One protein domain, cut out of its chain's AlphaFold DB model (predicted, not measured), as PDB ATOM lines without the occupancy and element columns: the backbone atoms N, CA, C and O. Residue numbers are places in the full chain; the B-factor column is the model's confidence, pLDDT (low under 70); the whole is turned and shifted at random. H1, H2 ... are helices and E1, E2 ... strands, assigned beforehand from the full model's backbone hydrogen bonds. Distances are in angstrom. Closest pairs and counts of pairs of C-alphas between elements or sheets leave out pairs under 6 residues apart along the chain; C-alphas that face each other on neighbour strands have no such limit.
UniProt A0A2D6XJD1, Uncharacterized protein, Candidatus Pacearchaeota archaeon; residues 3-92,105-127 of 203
ATOM      1  N   ILE A   3      76.317  53.329  40.414       92.19
ATOM      2  CA  ILE A   3      75.729  54.309  41.331       92.19
ATOM      3  C   ILE A   3      74.569  54.963  40.615       92.19
ATOM      4  O   ILE A   3      74.760  55.540  39.545       92.19
ATOM      5  N   TYR A   4      73.397  54.889  41.223       92.19
ATOM      6  CA  TYR A   4      72.184  55.489  40.712       92.19
ATOM      7  C   TYR A   4      71.893  56.762  41.493       92.19
ATOM      8  O   TYR A   4      71.875  56.755  42.721       92.19
ATOM      9  N   TYR A   5      71.678  57.869  40.790       91.00
ATOM     10  CA  TYR A   5      71.275  59.118  41.432       91.00
ATOM     11  C   TYR A   5      70.192  59.826  40.624       91.00
ATOM     12  O   TYR A   5      70.257  59.900  39.393       91.00
ATOM     13  N   GLY A   6      69.184  60.334  41.324       85.69
ATOM     14  CA  GLY A   6      68.027  60.989  40.726       85.69
ATOM     15  C   GLY A   6      66.862  61.075  41.704       85.69
ATOM     16  O   GLY A   6      66.850  60.408  42.739       85.69
ATOM     17  N   LYS A   7      65.888  61.942  41.399       84.50
ATOM     18  CA  LYS A   7      64.682  62.160  42.224       84.50
ATOM     19  C   LYS A   7      64.970  62.446  43.709       84.50
ATOM     20  O   LYS A   7      64.141  62.155  44.565       84.50
ATOM     21  N   GLY A   8      66.136  63.023  44.007       86.00
ATOM     22  CA  GLY A   8      66.553  63.359  45.369       86.00
ATOM     23  C   GLY A   8      67.148  62.211  46.176       86.00
ATOM     24  O   GLY A   8      67.365  62.399  47.364       86.00
ATOM     25  N   SER A   9      67.435  61.062  45.560       90.19
ATOM     26  CA  SER A   9      68.048  59.904  46.220       90.19
ATOM     27  C   SER A   9      69.316  59.455  45.492       90.19
ATOM     28  O   SER A   9      69.465  59.660  44.280       90.19
ATOM     29  N   CYS A  10      70.252  58.874  46.239       92.06
ATOM     30  CA  CYS A  10      71.488  58.294  45.727       92.06
ATOM     31  C   CYS A  10      71.674  56.890  46.316       92.06
ATOM     32  O   CYS A  10      71.701  56.714  47.539       92.06
ATOM     33  N   THR A  11      71.815  55.892  45.448       93.44
ATOM     34  CA  THR A  11      71.959  54.478  45.811       93.44
ATOM     35  C   THR A  11      73.107  53.838  45.039       93.44
ATOM     36  O   THR A  11      73.564  54.344  44.010       93.44
ATOM     37  N   ILE A  12      73.611  52.721  45.549       93.31
ATOM     38  CA  ILE A  12      74.656  51.934  44.900       93.31
ATOM     39  C   ILE A  12      74.198  50.490  44.736       93.31
ATOM     40  O   ILE A  12      73.574  49.905  45.616       93.31
ATOM     41  N   GLU A  13      74.541  49.916  43.591       90.44
ATOM     42  CA  GLU A  13      74.386  48.504  43.292       90.44
ATOM     43  C   GLU A  13      75.774  47.859  43.222       90.44
ATOM     44  O   GLU A  13      76.596  48.127  42.327       90.44
ATOM     45  N   GLY A  14      76.034  47.019  44.216       81.12
ATOM     46  CA  GLY A  14      77.265  46.269  44.373       81.12
ATOM     47  C   GLY A  14      77.256  45.517  45.695       81.12
ATOM     48  O   GLY A  14      76.858  46.065  46.718       81.12
ATOM     49  N   ALA A  15      77.701  44.265  45.679       74.94
ATOM     50  CA  ALA A  15      77.953  43.538  46.912       74.94
ATOM     51  C   ALA A  15      79.237  44.072  47.571       74.94
ATOM     52  O   ALA A  15      80.188  44.440  46.883       74.94
ATOM     53  N   GLU A  16      79.260  44.082  48.906       85.81
ATOM     54  CA  GLU A  16      80.487  44.234  49.705       85.81
ATOM     55  C   GLU A  16      81.218  45.581  49.602       85.81
ATOM     56  O   GLU A  16      82.444  45.656  49.725       85.81
ATOM     57  N   VAL A  17      80.465  46.662  49.416       89.69
ATOM     58  CA  VAL A  17      81.015  48.019  49.402       89.69
ATOM     59  C   VAL A  17      81.248  48.526  50.826       89.69
ATOM     60  O   VAL A  17      80.302  48.662  51.602       89.69
ATOM     61  N   VAL A  18      82.503  48.859  51.139       90.94
ATOM     62  CA  VAL A  18      82.926  49.402  52.442       90.94
ATOM     63  C   VAL A  18      83.097  50.917  52.391       90.94
ATOM     64  O   VAL A  18      82.860  51.599  53.384       90.94
ATOM     65  N   GLY A  19      83.467  51.473  51.238       91.75
ATOM     66  CA  GLY A  19      83.687  52.910  51.111       91.75
ATOM     67  C   GLY A  19      83.425  53.442  49.713       91.75
ATOM     68  O   GLY A  19      83.604  52.749  48.715       91.75
ATOM     69  N   ILE A  20      82.995  54.696  49.632       94.62
ATOM     70  CA  ILE A  20      82.684  55.388  48.385       94.62
ATOM     71  C   ILE A  20      83.195  56.818  48.480       94.62
ATOM     72  O   ILE A  20      82.931  57.535  49.441       94.62
ATOM     73  N   GLN A  21      83.881  57.261  47.436       95.50
ATOM     74  CA  GLN A  21      84.249  58.649  47.231       95.50
ATOM     75  C   GLN A  21      83.611  59.153  45.937       95.50
ATOM     76  O   GLN A  21      83.965  58.718  44.840       95.50
ATOM     77  N   LEU A  22      82.711  60.120  46.058       96.06
ATOM     78  CA  LEU A  22      82.076  60.804  44.937       96.06
ATOM     79  C   LEU A  22      82.751  62.152  44.724       96.06
ATOM     80  O   LEU A  22      82.899  62.924  45.666       96.06
ATOM     81  N   LYS A  23      83.127  62.467  43.487       96.25
ATOM     82  CA  LYS A  23      83.470  63.831  43.076       96.25
ATOM     83  C   LYS A  23      82.216  64.473  42.512       96.25
ATOM     84  O   LYS A  23      81.607  63.921  41.598       96.25
ATOM     85  N   THR A  24      81.837  65.630  43.026       94.94
ATOM     86  CA  THR A  24      80.559  66.265  42.704       94.94
ATOM     87  C   THR A  24      80.739  67.684  42.178       94.94
ATOM     88  O   THR A  24      81.809  68.283  42.270       94.94
ATOM     89  N   LYS A  25      79.679  68.230  41.592       92.00
ATOM     90  CA  LYS A  25      79.539  69.634  41.207       92.00
ATOM     91  C   LYS A  25      78.108  70.077  41.507       92.00
ATOM     92  O   LYS A  25      77.189  69.265  41.414       92.00
ATOM     93  N   GLY A  26      77.946  71.353  41.836       87.56
ATOM     94  CA  GLY A  26      76.654  71.971  42.126       87.56
ATOM     95  C   GLY A  26      76.479  72.302  43.608       87.56
ATOM     96  O   GLY A  26      77.420  72.184  44.396       87.56
ATOM     97  N   GLN A  27      75.288  72.779  43.956       86.75
ATOM     98  CA  GLN A  27      74.929  73.232  45.297       86.75
ATOM     99  C   GLN A  27      73.760  72.401  45.813       86.75
ATOM    100  O   GLN A  27      72.644  72.502  45.300       86.75
ATOM    101  N   PHE A  28      74.016  71.587  46.834       89.44
ATOM    102  CA  PHE A  28      73.050  70.608  47.322       89.44
ATOM    103  C   PHE A  28      73.082  70.467  48.847       89.44
ATOM    104  O   PHE A  28      74.128  70.589  49.479       89.44
ATOM    105  N   LYS A  29      71.933  70.180  49.449       88.69
ATOM    106  CA  LYS A  29      71.829  69.717  50.830       88.69
ATOM    107  C   LYS A  29      71.750  68.194  50.833       88.69
ATOM    108  O   LYS A  29      70.946  67.663  50.080       88.69
ATOM    109  N   ILE A  30      72.542  67.517  51.657       89.94
ATOM    110  CA  ILE A  30      72.498  66.056  51.827       89.94
ATOM    111  C   ILE A  30      71.913  65.694  53.189       89.94
ATOM    112  O   ILE A  30      72.265  66.319  54.191       89.94
ATOM    113  N   THR A  31      71.089  64.651  53.217       89.25
ATOM    114  CA  THR A  31      70.604  63.973  54.419       89.25
ATOM    115  C   THR A  31      71.103  62.531  54.402       89.25
ATOM    116  O   THR A  31      70.944  61.825  53.408       89.25
ATOM    117  N   LYS A  32      71.747  62.101  55.493       87.25
ATOM    118  CA  LYS A  32      72.255  60.732  55.630       87.25
ATOM    119  C   LYS A  32      71.082  59.742  55.665       87.25
ATOM    120  O   LYS A  32      70.256  59.812  56.569       87.25
ATOM    121  N   THR A  33      71.073  58.806  54.718       86.25
ATOM    122  CA  THR A  33      70.095  57.698  54.650       86.25
ATOM    123  C   THR A  33      70.790  56.331  54.678       86.25
ATOM    124  O   THR A  33      70.137  55.290  54.721       86.25
ATOM    125  N   CYS A  34      72.127  56.308  54.655       83.12
ATOM    126  CA  CYS A  34      72.907  55.101  54.897       83.12
ATOM    127  C   CYS A  34      72.772  54.634  56.354       83.12
ATOM    128  O   CYS A  34      72.464  55.432  57.239       83.12
ATOM    129  N   GLY A  35      72.996  53.336  56.591       77.38
ATOM    130  CA  GLY A  35      72.817  52.711  57.906       77.38
ATOM    131  C   GLY A  35      73.622  53.380  59.028       77.38
ATOM    132  O   GLY A  35      74.556  54.151  58.786       77.38
ATOM    133  N   ASP A  36      73.272  53.074  60.276       76.38
ATOM    134  CA  ASP A  36      73.850  53.730  61.457       76.38
ATOM    135  C   ASP A  36      75.379  53.634  61.492       76.38
ATOM    136  O   ASP A  36      76.051  54.635  61.743       76.38
ATOM    137  N   ASN A  37      75.920  52.496  61.056       82.94
ATOM    138  CA  ASN A  37      77.353  52.213  60.975       82.94
ATOM    139  C   ASN A  37      78.084  52.955  59.844       82.94
ATOM    140  O   ASN A  37      79.279  52.762  59.665       82.94
ATOM    141  N   ALA A  38      77.412  53.767  59.031       84.62
ATOM    142  CA  ALA A  38      78.051  54.508  57.951       84.62
ATOM    143  C   ALA A  38      78.334  55.963  58.348       84.62
ATOM    144  O   ALA A  38      77.478  56.679  58.862       84.62
ATOM    145  N   ILE A  39      79.532  56.441  58.043       85.88
ATOM    146  CA  ILE A  39      79.884  57.855  58.112       85.88
ATOM    147  C   ILE A  39      79.707  58.461  56.729       85.88
ATOM    148  O   ILE A  39      80.164  57.893  55.740       85.88
ATOM    149  N   LEU A  40      79.090  59.639  56.673       89.75
ATOM    150  CA  LEU A  40      78.991  60.458  55.473       89.75
ATOM    151  C   LEU A  40      79.656  61.806  55.743       89.75
ATOM    152  O   LEU A  40      79.334  62.469  56.715       89.75
ATOM    153  N   MET A  41      80.561  62.239  54.877       88.19
ATOM    154  CA  MET A  41      81.201  63.553  54.953       88.19
ATOM    155  C   MET A  41      81.183  64.195  53.571       88.19
ATOM    156  O   MET A  41      81.372  63.500  52.578       88.19
ATOM    157  N   ALA A  42      81.023  65.517  53.472       87.19
ATOM    158  CA  ALA A  42      81.312  66.210  52.216       87.19
ATOM    159  C   ALA A  42      82.166  67.454  52.428       87.19
ATOM    160  O   ALA A  42      81.882  68.298  53.275       87.19
ATOM    161  N   LYS A  43      83.223  67.570  51.623       85.56
ATOM    162  CA  LYS A  43      84.165  68.690  51.640       85.56
ATOM    163  C   LYS A  43      84.828  68.823  50.275       85.56
ATOM    164  O   LYS A  43      85.083  67.823  49.609       85.56
ATOM    165  N   ASN A  44      85.131  70.052  49.857       87.62
ATOM    166  CA  ASN A  44      85.876  70.338  48.623       87.62
ATOM    167  C   ASN A  44      85.305  69.630  47.376       87.62
ATOM    168  O   ASN A  44      86.054  69.019  46.613       87.62
ATOM    169  N   ASN A  45      83.981  69.696  47.175       88.38
ATOM    170  CA  ASN A  45      83.292  69.048  46.049       88.38
ATOM    171  C   ASN A  45      83.500  67.524  45.989       88.38
ATOM    172  O   ASN A  45      83.530  66.920  44.913       88.38
ATOM    173  N   LYS A  46      83.691  66.901  47.152       92.38
ATOM    174  CA  LYS A  46      83.742  65.454  47.312       92.38
ATOM    175  C   LYS A  46      82.791  65.032  48.417       92.38
ATOM    176  O   LYS A  46      82.691  65.729  49.423       92.38
ATOM    177  N   ILE A  47      82.141  63.892  48.233       92.50
ATOM    178  CA  ILE A  47      81.370  63.200  49.265       92.50
ATOM    179  C   ILE A  47      82.106  61.898  49.556       92.50
ATOM    180  O   ILE A  47      82.414  61.151  48.628       92.50
ATOM    181  N   LEU A  48      82.414  61.646  50.820       93.00
ATOM    182  CA  LEU A  48      82.979  60.397  51.303       93.00
ATOM    183  C   LEU A  48      81.919  59.672  52.122       93.00
ATOM    184  O   LEU A  48      81.294  60.274  52.992       93.00
ATOM    185  N   ILE A  49      81.743  58.389  51.849       92.19
ATOM    186  CA  ILE A  49      80.894  57.497  52.625       92.19
ATOM    187  C   ILE A  49      81.752  56.305  53.005       92.19
ATOM    188  O   ILE A  49      82.384  55.718  52.133       92.19
ATOM    189  N   SER A  50      81.806  55.965  54.284       90.62
ATOM    190  CA  SER A  50      82.575  54.822  54.772       90.62
ATOM    191  C   SER A  50      81.759  54.059  55.791       90.62
ATOM    192  O   SER A  50      81.133  54.667  56.653       90.62
ATOM    193  N   LEU A  51      81.789  52.738  55.714       88.31
ATOM    194  CA  LEU A  51      81.218  51.863  56.722       88.31
ATOM    195  C   LEU A  51      82.232  51.674  57.862       88.31
ATOM    196  O   LEU A  51      83.408  51.415  57.620       88.31
ATOM    197  N   MET A  52      81.774  51.831  59.099       83.19
ATOM    198  CA  MET A  52      82.476  51.519  60.339       83.19
ATOM    199  C   MET A  52      81.823  50.284  60.960       83.19
ATOM    200  O   MET A  52      80.928  50.396  61.791       83.19
ATOM    201  N   GLY A  53      82.236  49.100  60.512       79.44
ATOM    202  CA  GLY A  53      81.743  47.821  61.024       79.44
ATOM    203  C   GLY A  53      81.206  46.906  59.932       79.44
ATOM    204  O   GLY A  53      81.508  47.073  58.750       79.44
ATOM    205  N   GLU A  54      80.417  45.920  60.344       76.62
ATOM    206  CA  GLU A  54      79.824  44.939  59.441       76.62
ATOM    207  C   GLU A  54      78.562  45.484  58.758       76.62
ATOM    208  O   GLU A  54      77.795  46.262  59.331       76.62
ATOM    209  N   GLY A  55      78.358  45.076  57.504       79.50
ATOM    210  CA  GLY A  55      77.207  45.459  56.694       79.50
ATOM    211  C   GLY A  55      77.563  45.744  55.237       79.50
ATOM    212  O   GLY A  55      78.652  45.426  54.759       79.50
ATOM    213  N   GLY A  56      76.612  46.344  54.524       80.31
ATOM    214  CA  GLY A  56      76.781  46.808  53.152       80.31
ATOM    215  C   GLY A  56      76.135  48.174  52.956       80.31
ATOM    216  O   GLY A  56      75.141  48.511  53.602       80.31
ATOM    217  N   LEU A  57      76.713  48.972  52.063       84.88
ATOM    218  CA  LEU A  57      76.143  50.244  51.639       84.88
ATOM    219  C   LEU A  57      75.206  49.990  50.453       84.88
ATOM    220  O   LEU A  57      75.688  49.676  49.375       84.88
ATOM    221  N   ASN A  58      73.894  50.146  50.652       87.69
ATOM    222  CA  ASN A  58      72.895  50.091  49.572       87.69
ATOM    223  C   ASN A  58      72.338  51.497  49.295       87.69
ATOM    224  O   ASN A  58      72.512  52.064  48.216       87.69
ATOM    225  N   ASN A  59      71.730  52.097  50.321       90.31
ATOM    226  CA  ASN A  59      71.274  53.483  50.295       90.31
ATOM    227  C   ASN A  59      72.396  54.386  50.804       90.31
ATOM    228  O   ASN A  59      72.974  54.113  51.856       90.31
ATOM    229  N   LEU A  60      72.718  55.442  50.056       91.94
ATOM    230  CA  LEU A  60      73.820  56.339  50.391       91.94
ATOM    231  C   LEU A  60      73.305  57.570  51.124       91.94
ATOM    232  O   LEU A  60      73.662  57.813  52.276       91.94
ATOM    233  N   PHE A  61      72.472  58.351  50.445       93.44
ATOM    234  CA  PHE A  61      71.909  59.576  50.985       93.44
ATOM    235  C   PHE A  61      70.797  60.124  50.107       93.44
ATOM    236  O   PHE A  61      70.773  59.898  48.894       93.44
ATOM    237  N   ASP A  62      69.962  60.947  50.724       92.50
ATOM    238  CA  ASP A  62      69.030  61.814  50.028       92.50
ATOM    239  C   ASP A  62      69.625  63.211  49.867       92.50
ATOM    240  O   ASP A  62      70.467  63.655  50.654       92.50
ATOM    241  N   TYR A  63      69.217  63.918  48.819       91.69
ATOM    242  CA  TYR A  63      69.697  65.261  48.540       91.69
ATOM    243  C   TYR A  63      68.600  66.192  48.025       91.69
ATOM    244  O   TYR A  63      67.614  65.781  47.420       91.69
ATOM    245  N   ILE A  64      68.805  67.486  48.248       88.81
ATOM    246  CA  ILE A  64      67.990  68.592  47.739       88.81
ATOM    247  C   ILE A  64      68.921  69.566  47.020       88.81
ATOM    248  O   ILE A  64      70.007  69.845  47.515       88.81
ATOM    249  N   GLY A  65      68.510  70.115  45.880       85.94
ATOM    250  CA  GLY A  65      69.311  71.061  45.104       85.94
ATOM    251  C   GLY A  65      70.014  70.449  43.907       85.94
ATOM    252  O   GLY A  65      69.594  69.423  43.379       85.94
ATOM    253  N   GLU A  66      71.047  71.144  43.439       87.06
ATOM    254  CA  GLU A  66      71.750  70.854  42.198       87.06
ATOM    255  C   GLU A  66      72.912  69.885  42.441       87.06
ATOM    256  O   GLU A  66      73.982  70.316  42.864       87.06
ATOM    257  N   LEU A  67      72.725  68.589  42.182       89.50
ATOM    258  CA  LEU A  67      73.778  67.580  42.343       89.50
ATOM    259  C   LEU A  67      74.169  66.972  40.996       89.50
ATOM    260  O   LEU A  67      73.370  66.313  40.332       89.50
ATOM    261  N   LYS A  68      75.442  67.124  40.629       91.19
ATOM    262  CA  LYS A  68      76.069  66.413  39.514       91.19
ATOM    263  C   LYS A  68      77.233  65.577  40.025       91.19
ATOM    264  O   LYS A  68      78.215  66.130  40.516       91.19
ATOM    265  N   ILE A  69      77.156  64.258  39.874       93.06
ATOM    266  CA  ILE A  69      78.278  63.359  40.173       93.06
ATOM    267  C   ILE A  69      79.178  63.296  38.932       93.06
ATOM    268  O   ILE A  69      78.717  62.992  37.837       93.06
ATOM    269  N   LEU A  70      80.455  63.645  39.095       92.94
ATOM    270  CA  LEU A  70      81.464  63.658  38.030       92.94
ATOM    271  C   LEU A  70      82.230  62.338  37.955       92.94
ATOM    272  O   LEU A  70      82.535  61.860  36.870       92.94
ATOM    273  N   SER A  71      82.577  61.776  39.110       94.94
ATOM    274  CA  SER A  71      83.254  60.487  39.203       94.94
ATOM    275  C   SER A  71      82.951  59.820  40.538       94.94
ATOM    276  O   SER A  71      82.641  60.493  41.524       94.94
ATOM    277  N   ALA A  72      83.048  58.497  40.561       95.38
ATOM    278  CA  ALA A  72      82.828  57.690  41.745       95.38
ATOM    279  C   ALA A  72      83.920  56.626  41.857       95.38
ATOM    280  O   ALA A  72      84.149  55.859  40.920       95.38
ATOM    281  N   LYS A  73      84.591  56.595  43.006       96.00
ATOM    282  CA  LYS A  73      85.557  55.562  43.379       96.00
ATOM    283  C   LYS A  73      84.965  54.762  44.531       96.00
ATOM    284  O   LYS A  73      84.508  55.358  45.501       96.00
ATOM    285  N   VAL A  74      84.964  53.446  44.413       94.62
ATOM    286  CA  VAL A  74      84.374  52.521  45.381       94.62
ATOM    287  C   VAL A  74      85.462  51.601  45.915       94.62
ATOM    288  O   VAL A  74      86.394  51.267  45.186       94.62
ATOM    289  N   VAL A  75      85.368  51.243  47.190       93.12
ATOM    290  CA  VAL A  75      86.293  50.359  47.900       93.12
ATOM    291  C   VAL A  75      85.515  49.154  48.418       93.12
ATOM    292  O   VAL A  75      84.499  49.318  49.102       93.12
ATOM    293  N   ASN A  76      85.997  47.960  48.088       91.44
ATOM    294  CA  ASN A  76      85.395  46.690  48.499       91.44
ATOM    295  C   ASN A  76      85.947  46.229  49.860       91.44
ATOM    296  O   ASN A  76      86.908  46.807  50.371       91.44
ATOM    297  N   LYS A  77      85.400  45.144  50.425       88.88
ATOM    298  CA  LYS A  77      85.925  44.508  51.655       88.88
ATOM    299  C   LYS A  77      87.405  44.128  51.585       88.88
ATOM    300  O   LYS A  77      88.100  44.232  52.588       88.88
ATOM    301  N   ASN A  78      87.902  43.786  50.399       89.31
ATOM    302  CA  ASN A  78      89.317  43.471  50.171       89.31
ATOM    303  C   ASN A  78      90.224  44.716  50.119       89.31
ATOM    304  O   ASN A  78      91.393  44.602  49.768       89.31
ATOM    305  N   LEU A  79      89.692  45.913  50.404       86.12
ATOM    306  CA  LEU A  79      90.383  47.208  50.302       86.12
ATOM    307  C   LEU A  79      90.832  47.580  48.880       86.12
ATOM    308  O   LEU A  79      91.513  48.585  48.669       86.12
ATOM    309  N   GLU A  80      90.392  46.818  47.882       91.00
ATOM    310  CA  GLU A  80      90.606  47.129  46.479       91.00
ATOM    311  C   GLU A  80      89.673  48.244  46.027       91.00
ATOM    312  O   GLU A  80      88.475  48.256  46.329       91.00
ATOM    313  N   SER A  81      90.233  49.184  45.269       92.94
ATOM    314  CA  SER A  81      89.481  50.322  44.774       92.94
ATOM    315  C   SER A  81      89.157  50.197  43.293       92.94
ATOM    316  O   SER A  81      90.061  50.026  42.478       92.94
ATOM    317  N   SER A  82      87.888  50.379  42.941       92.25
ATOM    318  CA  SER A  82      87.391  50.354  41.565       92.25
ATOM    319  C   SER A  82      86.628  51.639  41.227       92.25
ATOM    320  O   SER A  82      86.164  52.365  42.111       92.25
ATOM    321  N   LEU A  83      86.529  51.972  39.940       93.25
ATOM    322  CA  LEU A  83      85.668  53.063  39.480       93.25
ATOM    323  C   LEU A  83      84.247  52.533  39.278       93.25
ATOM    324  O   LEU A  83      84.056  51.482  38.668       93.25
ATOM    325  N   ALA A  84      83.254  53.267  39.771       92.62
ATOM    326  CA  ALA A  84      81.854  52.922  39.556       92.62
ATOM    327  C   ALA A  84      81.272  53.665  38.353       92.62
ATOM    328  O   ALA A  84      81.563  54.840  38.115       92.62
ATOM    329  N   THR A  85      80.397  52.978  37.621       92.75
ATOM    330  CA  THR A  85      79.603  53.583  36.553       92.75
ATOM    331  C   THR A  85      78.497  54.425  37.176       92.75
ATOM    332  O   THR A  85      77.727  53.938  38.001       92.75
ATOM    333  N   ILE A  86      78.410  55.691  36.785       92.44
ATOM    334  CA  ILE A  86      77.386  56.610  37.277       92.44
ATOM    335  C   ILE A  86      76.189  56.543  36.331       92.44
ATOM    336  O   ILE A  86      76.305  56.881  35.155       92.44
ATOM    337  N   VAL A  87      75.038  56.136  36.856       89.69
ATOM    338  CA  VAL A  87      73.762  56.073  36.145       89.69
ATOM    339  C   VAL A  87      72.850  57.155  36.708       89.69
ATOM    340  O   VAL A  87      72.544  57.193  37.899       89.69
ATOM    341  N   ARG A  88      72.420  58.079  35.852       85.00
ATOM    342  CA  ARG A  88      71.460  59.108  36.245       85.00
ATOM    343  C   ARG A  88      70.054  58.550  36.054       85.00
ATOM    344  O   ARG A  88      69.662  58.270  34.928       85.00
ATOM    345  N   LEU A  89      69.297  58.435  37.140       78.69
ATOM    346  CA  LEU A  89      67.865  58.159  37.090       78.69
ATOM    347  C   LEU A  89      67.157  59.473  36.737       78.69
ATOM    348  O   LEU A  89      66.713  60.214  37.615       78.69
ATOM    349  N   GLN A  90      67.138  59.828  35.452       67.81
ATOM    350  CA  GLN A  90      66.161  60.805  34.971       67.81
ATOM    351  C   GLN A  90      64.784  60.142  34.932       67.81
ATOM    352  O   GLN A  90      64.677  58.916  34.850       67.81
ATOM    353  N   ASP A  91      63.727  60.949  34.979       52.75
ATOM    354  CA  ASP A  91      62.461  60.531  34.389       52.75
ATOM    355  C   ASP A  91      62.751  60.260  32.914       52.75
ATOM    356  O   ASP A  91      62.954  61.181  32.127       52.75
ATOM    357  N   TYR A  92      62.939  58.986  32.572       48.81
ATOM    358  CA  TYR A  92      63.184  58.568  31.204       48.81
ATOM    359  C   TYR A  92      62.007  59.049  30.363       48.81
ATOM    360  O   TYR A  92      60.887  58.567  30.522       48.81
ATOM    361  N   THR A 105      53.204  67.531  30.337       57.38
ATOM    362  CA  THR A 105      54.565  67.848  30.787       57.38
ATOM    363  C   THR A 105      55.257  68.745  29.765       57.38
ATOM    364  O   THR A 105      55.502  68.334  28.631       57.38
ATOM    365  N   LYS A 106      55.585  69.978  30.155       56.59
ATOM    366  CA  LYS A 106      56.266  70.934  29.275       56.59
ATOM    367  C   LYS A 106      57.671  70.430  28.941       56.59
ATOM    368  O   LYS A 106      58.381  69.931  29.811       56.59
ATOM    369  N   SER A 107      58.122  70.627  27.704       56.06
ATOM    370  CA  SER A 107      59.492  70.293  27.272       56.06
ATOM    371  C   SER A 107      60.573  70.988  28.116       56.06
ATOM    372  O   SER A 107      61.700  70.509  28.220       56.06
ATOM    373  N   GLU A 108      60.223  72.104  28.757       54.66
ATOM    374  CA  GLU A 108      61.061  72.832  29.715       54.66
ATOM    375  C   GLU A 108      61.321  72.036  31.002       54.66
ATOM    376  O   GLU A 108      62.429  72.100  31.534       54.66
ATOM    377  N   ASP A 109      60.357  71.229  31.456       51.44
ATOM    378  CA  ASP A 109      60.492  70.366  32.637       51.44
ATOM    379  C   ASP A 109      61.360  69.133  32.340       51.44
ATOM    380  O   ASP A 109      62.070  68.642  33.214       51.44
ATOM    381  N   LEU A 110      61.401  68.681  31.081       54.59
ATOM    382  CA  LEU A 110      62.362  67.668  30.618       54.59
ATOM    383  C   LEU A 110      63.796  68.220  30.551       54.59
ATOM    384  O   LEU A 110      64.768  67.469  30.674       54.59
ATOM    385  N   ASN A 111      63.927  69.540  30.399       46.44
ATOM    386  CA  ASN A 111      65.190  70.267  30.463       46.44
ATOM    387  C   ASN A 111      65.500  70.794  31.875       46.44
ATOM    388  O   ASN A 111      66.520  71.465  32.063       46.44
ATOM    389  N   ALA A 112      64.656  70.496  32.875       47.41
ATOM    390  CA  ALA A 112      64.945  70.820  34.261       47.41
ATOM    391  C   ALA A 112      66.258  70.125  34.629       47.41
ATOM    392  O   ALA A 112      66.372  68.900  34.751       47.41
ATOM    393  N   GLY A 113      67.307  70.943  34.699       56.56
ATOM    394  CA  GLY A 113      68.647  70.512  35.030       56.56
ATOM    395  C   GLY A 113      68.699  69.870  36.412       56.56
ATOM    396  O   GLY A 113      67.704  69.632  37.080       56.56
ATOM    397  N   TYR A 114      69.918  69.601  36.847       58.12
ATOM    398  CA  TYR A 114      70.345  68.894  38.057       58.12
ATOM    399  C   TYR A 114      69.677  69.261  39.409       58.12
ATOM    400  O   TYR A 114      70.071  68.689  40.422       58.12
ATOM    401  N   VAL A 115      68.720  70.192  39.455       58.22
ATOM    402  CA  VAL A 115      68.061  70.737  40.644       58.22
ATOM    403  C   VAL A 115      66.861  69.884  41.060       58.22
ATOM    404  O   VAL A 115      65.835  69.863  40.390       58.22
ATOM    405  N   TYR A 116      66.954  69.229  42.215       67.19
ATOM    406  CA  TYR A 116      65.817  68.563  42.852       67.19
ATOM    407  C   TYR A 116      65.170  69.458  43.924       67.19
ATOM    408  O   TYR A 116      65.860  69.966  44.812       67.19
ATOM    409  N   LYS A 117      63.838  69.609  43.866       74.06
ATOM    410  CA  LYS A 117      62.989  70.483  44.706       74.06
ATOM    411  C   LYS A 117      63.314  71.976  44.603       74.06
ATOM    412  O   LYS A 117      62.560  72.705  43.980       74.06
ATOM    413  N   ASN A 118      64.401  72.432  45.221       74.12
ATOM    414  CA  ASN A 118      64.747  73.852  45.335       74.12
ATOM    415  C   ASN A 118      66.250  74.063  45.172       74.12
ATOM    416  O   ASN A 118      67.049  73.243  45.623       74.12
ATOM    417  N   ARG A 119      66.647  75.205  44.602       70.69
ATOM    418  CA  ARG A 119      68.056  75.601  44.526       70.69
ATOM    419  C   ARG A 119      68.568  75.949  45.925       70.69
ATOM    420  O   ARG A 119      68.010  76.807  46.604       70.69
ATOM    421  N   VAL A 120      69.633  75.284  46.357       76.25
ATOM    422  CA  VAL A 120      70.258  75.526  47.663       76.25
ATOM    423  C   VAL A 120      71.406  76.514  47.473       76.25
ATOM    424  O   VAL A 120      72.174  76.372  46.533       76.25
ATOM    425  N   GLN A 121      71.545  77.513  48.349       70.38
ATOM    426  CA  GLN A 121      72.592  78.539  48.206       70.38
ATOM    427  C   GLN A 121      74.011  78.010  48.470       70.38
ATOM    428  O   GLN A 121      74.985  78.541  47.936       70.38
ATOM    429  N   ARG A 122      74.148  76.992  49.328       74.94
ATOM    430  CA  ARG A 122      75.434  76.395  49.707       74.94
ATOM    431  C   ARG A 122      75.295  74.899  49.916       74.94
ATOM    432  O   ARG A 122      74.283  74.433  50.436       74.94
ATOM    433  N   THR A 123      76.348  74.171  49.565       74.81
ATOM    434  CA  THR A 123      76.423  72.750  49.872       74.81
ATOM    435  C   THR A 123      76.464  72.567  51.380       74.81
ATOM    436  O   THR A 123      77.377  73.058  52.041       74.81
ATOM    437  N   THR A 124      75.451  71.903  51.918       76.06
ATOM    438  CA  THR A 124      75.339  71.603  53.347       76.06
ATOM    439  C   THR A 124      75.137  70.114  53.494       76.06
ATOM    440  O   THR A 124      74.445  69.481  52.699       76.06
ATOM    441  N   VAL A 125      75.769  69.532  54.493       74.38
ATOM    442  CA  VAL A 125      75.553  68.131  54.799       74.38
ATOM    443  C   VAL A 125      74.988  68.095  56.193       74.38
ATOM    444  O   VAL A 125      75.618  68.590  57.123       74.38
ATOM    445  N   ASP A 126      73.786  67.547  56.311       66.81
ATOM    446  CA  ASP A 126      73.194  67.203  57.596       66.81
ATOM    447  C   ASP A 126      73.890  65.924  58.067       66.81
ATOM    448  O   ASP A 126      73.357  64.816  57.986       66.81
ATOM    449  N   VAL A 127      75.168  66.057  58.419       58.03
ATOM    450  CA  VAL A 127      75.861  64.982  59.103       58.03
ATOM    451  C   VAL A 127      75.666  65.198  60.589       58.03
ATOM    452  O   VAL A 127      76.006  66.246  61.131       58.03
TER     453      VAL A 127
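This is residues 3 to 92 and 105 to 127 of the 203 residues of an uncharacterized protein of Candidatus Pacearchaeota archaeon (UniProt A0A2D6XJD1). Two twisted sheets, six strands in one and five in the other, stand face to face as a sandwich, with the chain passing back and forth between them. The one short helix, H1, lies off the sandwich beyond one end, and the long stretch 111 to 123 leads from it back to E11, which adds an edge strand to the larger sheet. The printed part has 113 residues, with ten named strands, E1 to E10, then H1, then E11, and its class is mostly strand. The larger sheet, E10 E1 E2 E7 E4 E11, is mixed; the other, E5 E6 E3 E8 E9, is antiparallel throughout. The whole is compact, with a radius of gyration of the C-alphas of 14.1 A, yet elongated, spanning 47 by 27 by 22 A.

Start at E1, residues 3 to 6, which forms a hairpin with E2, residues 9 to 13; N 4 and O 11 are 2.8 A apart. E2 is antiparallel to E7, residues 59 to 66, with N 10 and O 61 at 2.9 A. E7 bends by 51 degrees at residue 63 and is antiparallel to E4, residues 28 to 32, with N 29 and O 64 at 2.7 A. The edge strands are parallel to their neighbours: E11, residues 124 to 126, to E4, with N 30 and O 124 at 2.9 A, and E10, residues 85 to 88, to E1, with N 87 and O 3 at 2.8 A. In the other sheet E3, residues 17 to 25, is antiparallel to E8, residues 68 to 76, with N 21 and O 73 at 2.8 A, and to E6, residues 46 to 51, with N 20 and O 49 at 2.8 A. E6 forms a hairpin with E5, residues 38 to 43, where N 39 and O 50 are 2.8 A apart, and E8 one with E9, residues 81 to 83, where N 74 and O 82 are 2.8 A apart. The facing parts of the sheets are 9.8 A centre to centre, their strands at 19 degrees. H1, residues 107 to 110, is on neither sheet and is too short for an O i to N i+4 pair; its one O i to N i+3 pair is within range.

Find C-alpha 3 at (75.729, 54.309, 41.331), where E1 begins. E3 runs 23.2 A from C-alpha 17, E7 19.2 A, and E8 23.6 A. E11 ends at C-alpha 126, (73.194, 67.203, 57.596).

The C-alphas of Asn 78 and Lys 106, the two farthest apart, are 47.8 A apart. Residues 93 to 104 are not printed; C-alphas 92 and 105 are 12.7 A apart across the cut. H1 to E11 is a long link. The pLDDT is under 70 at residues 90 to 92, 105 to 116 and 126 to 127.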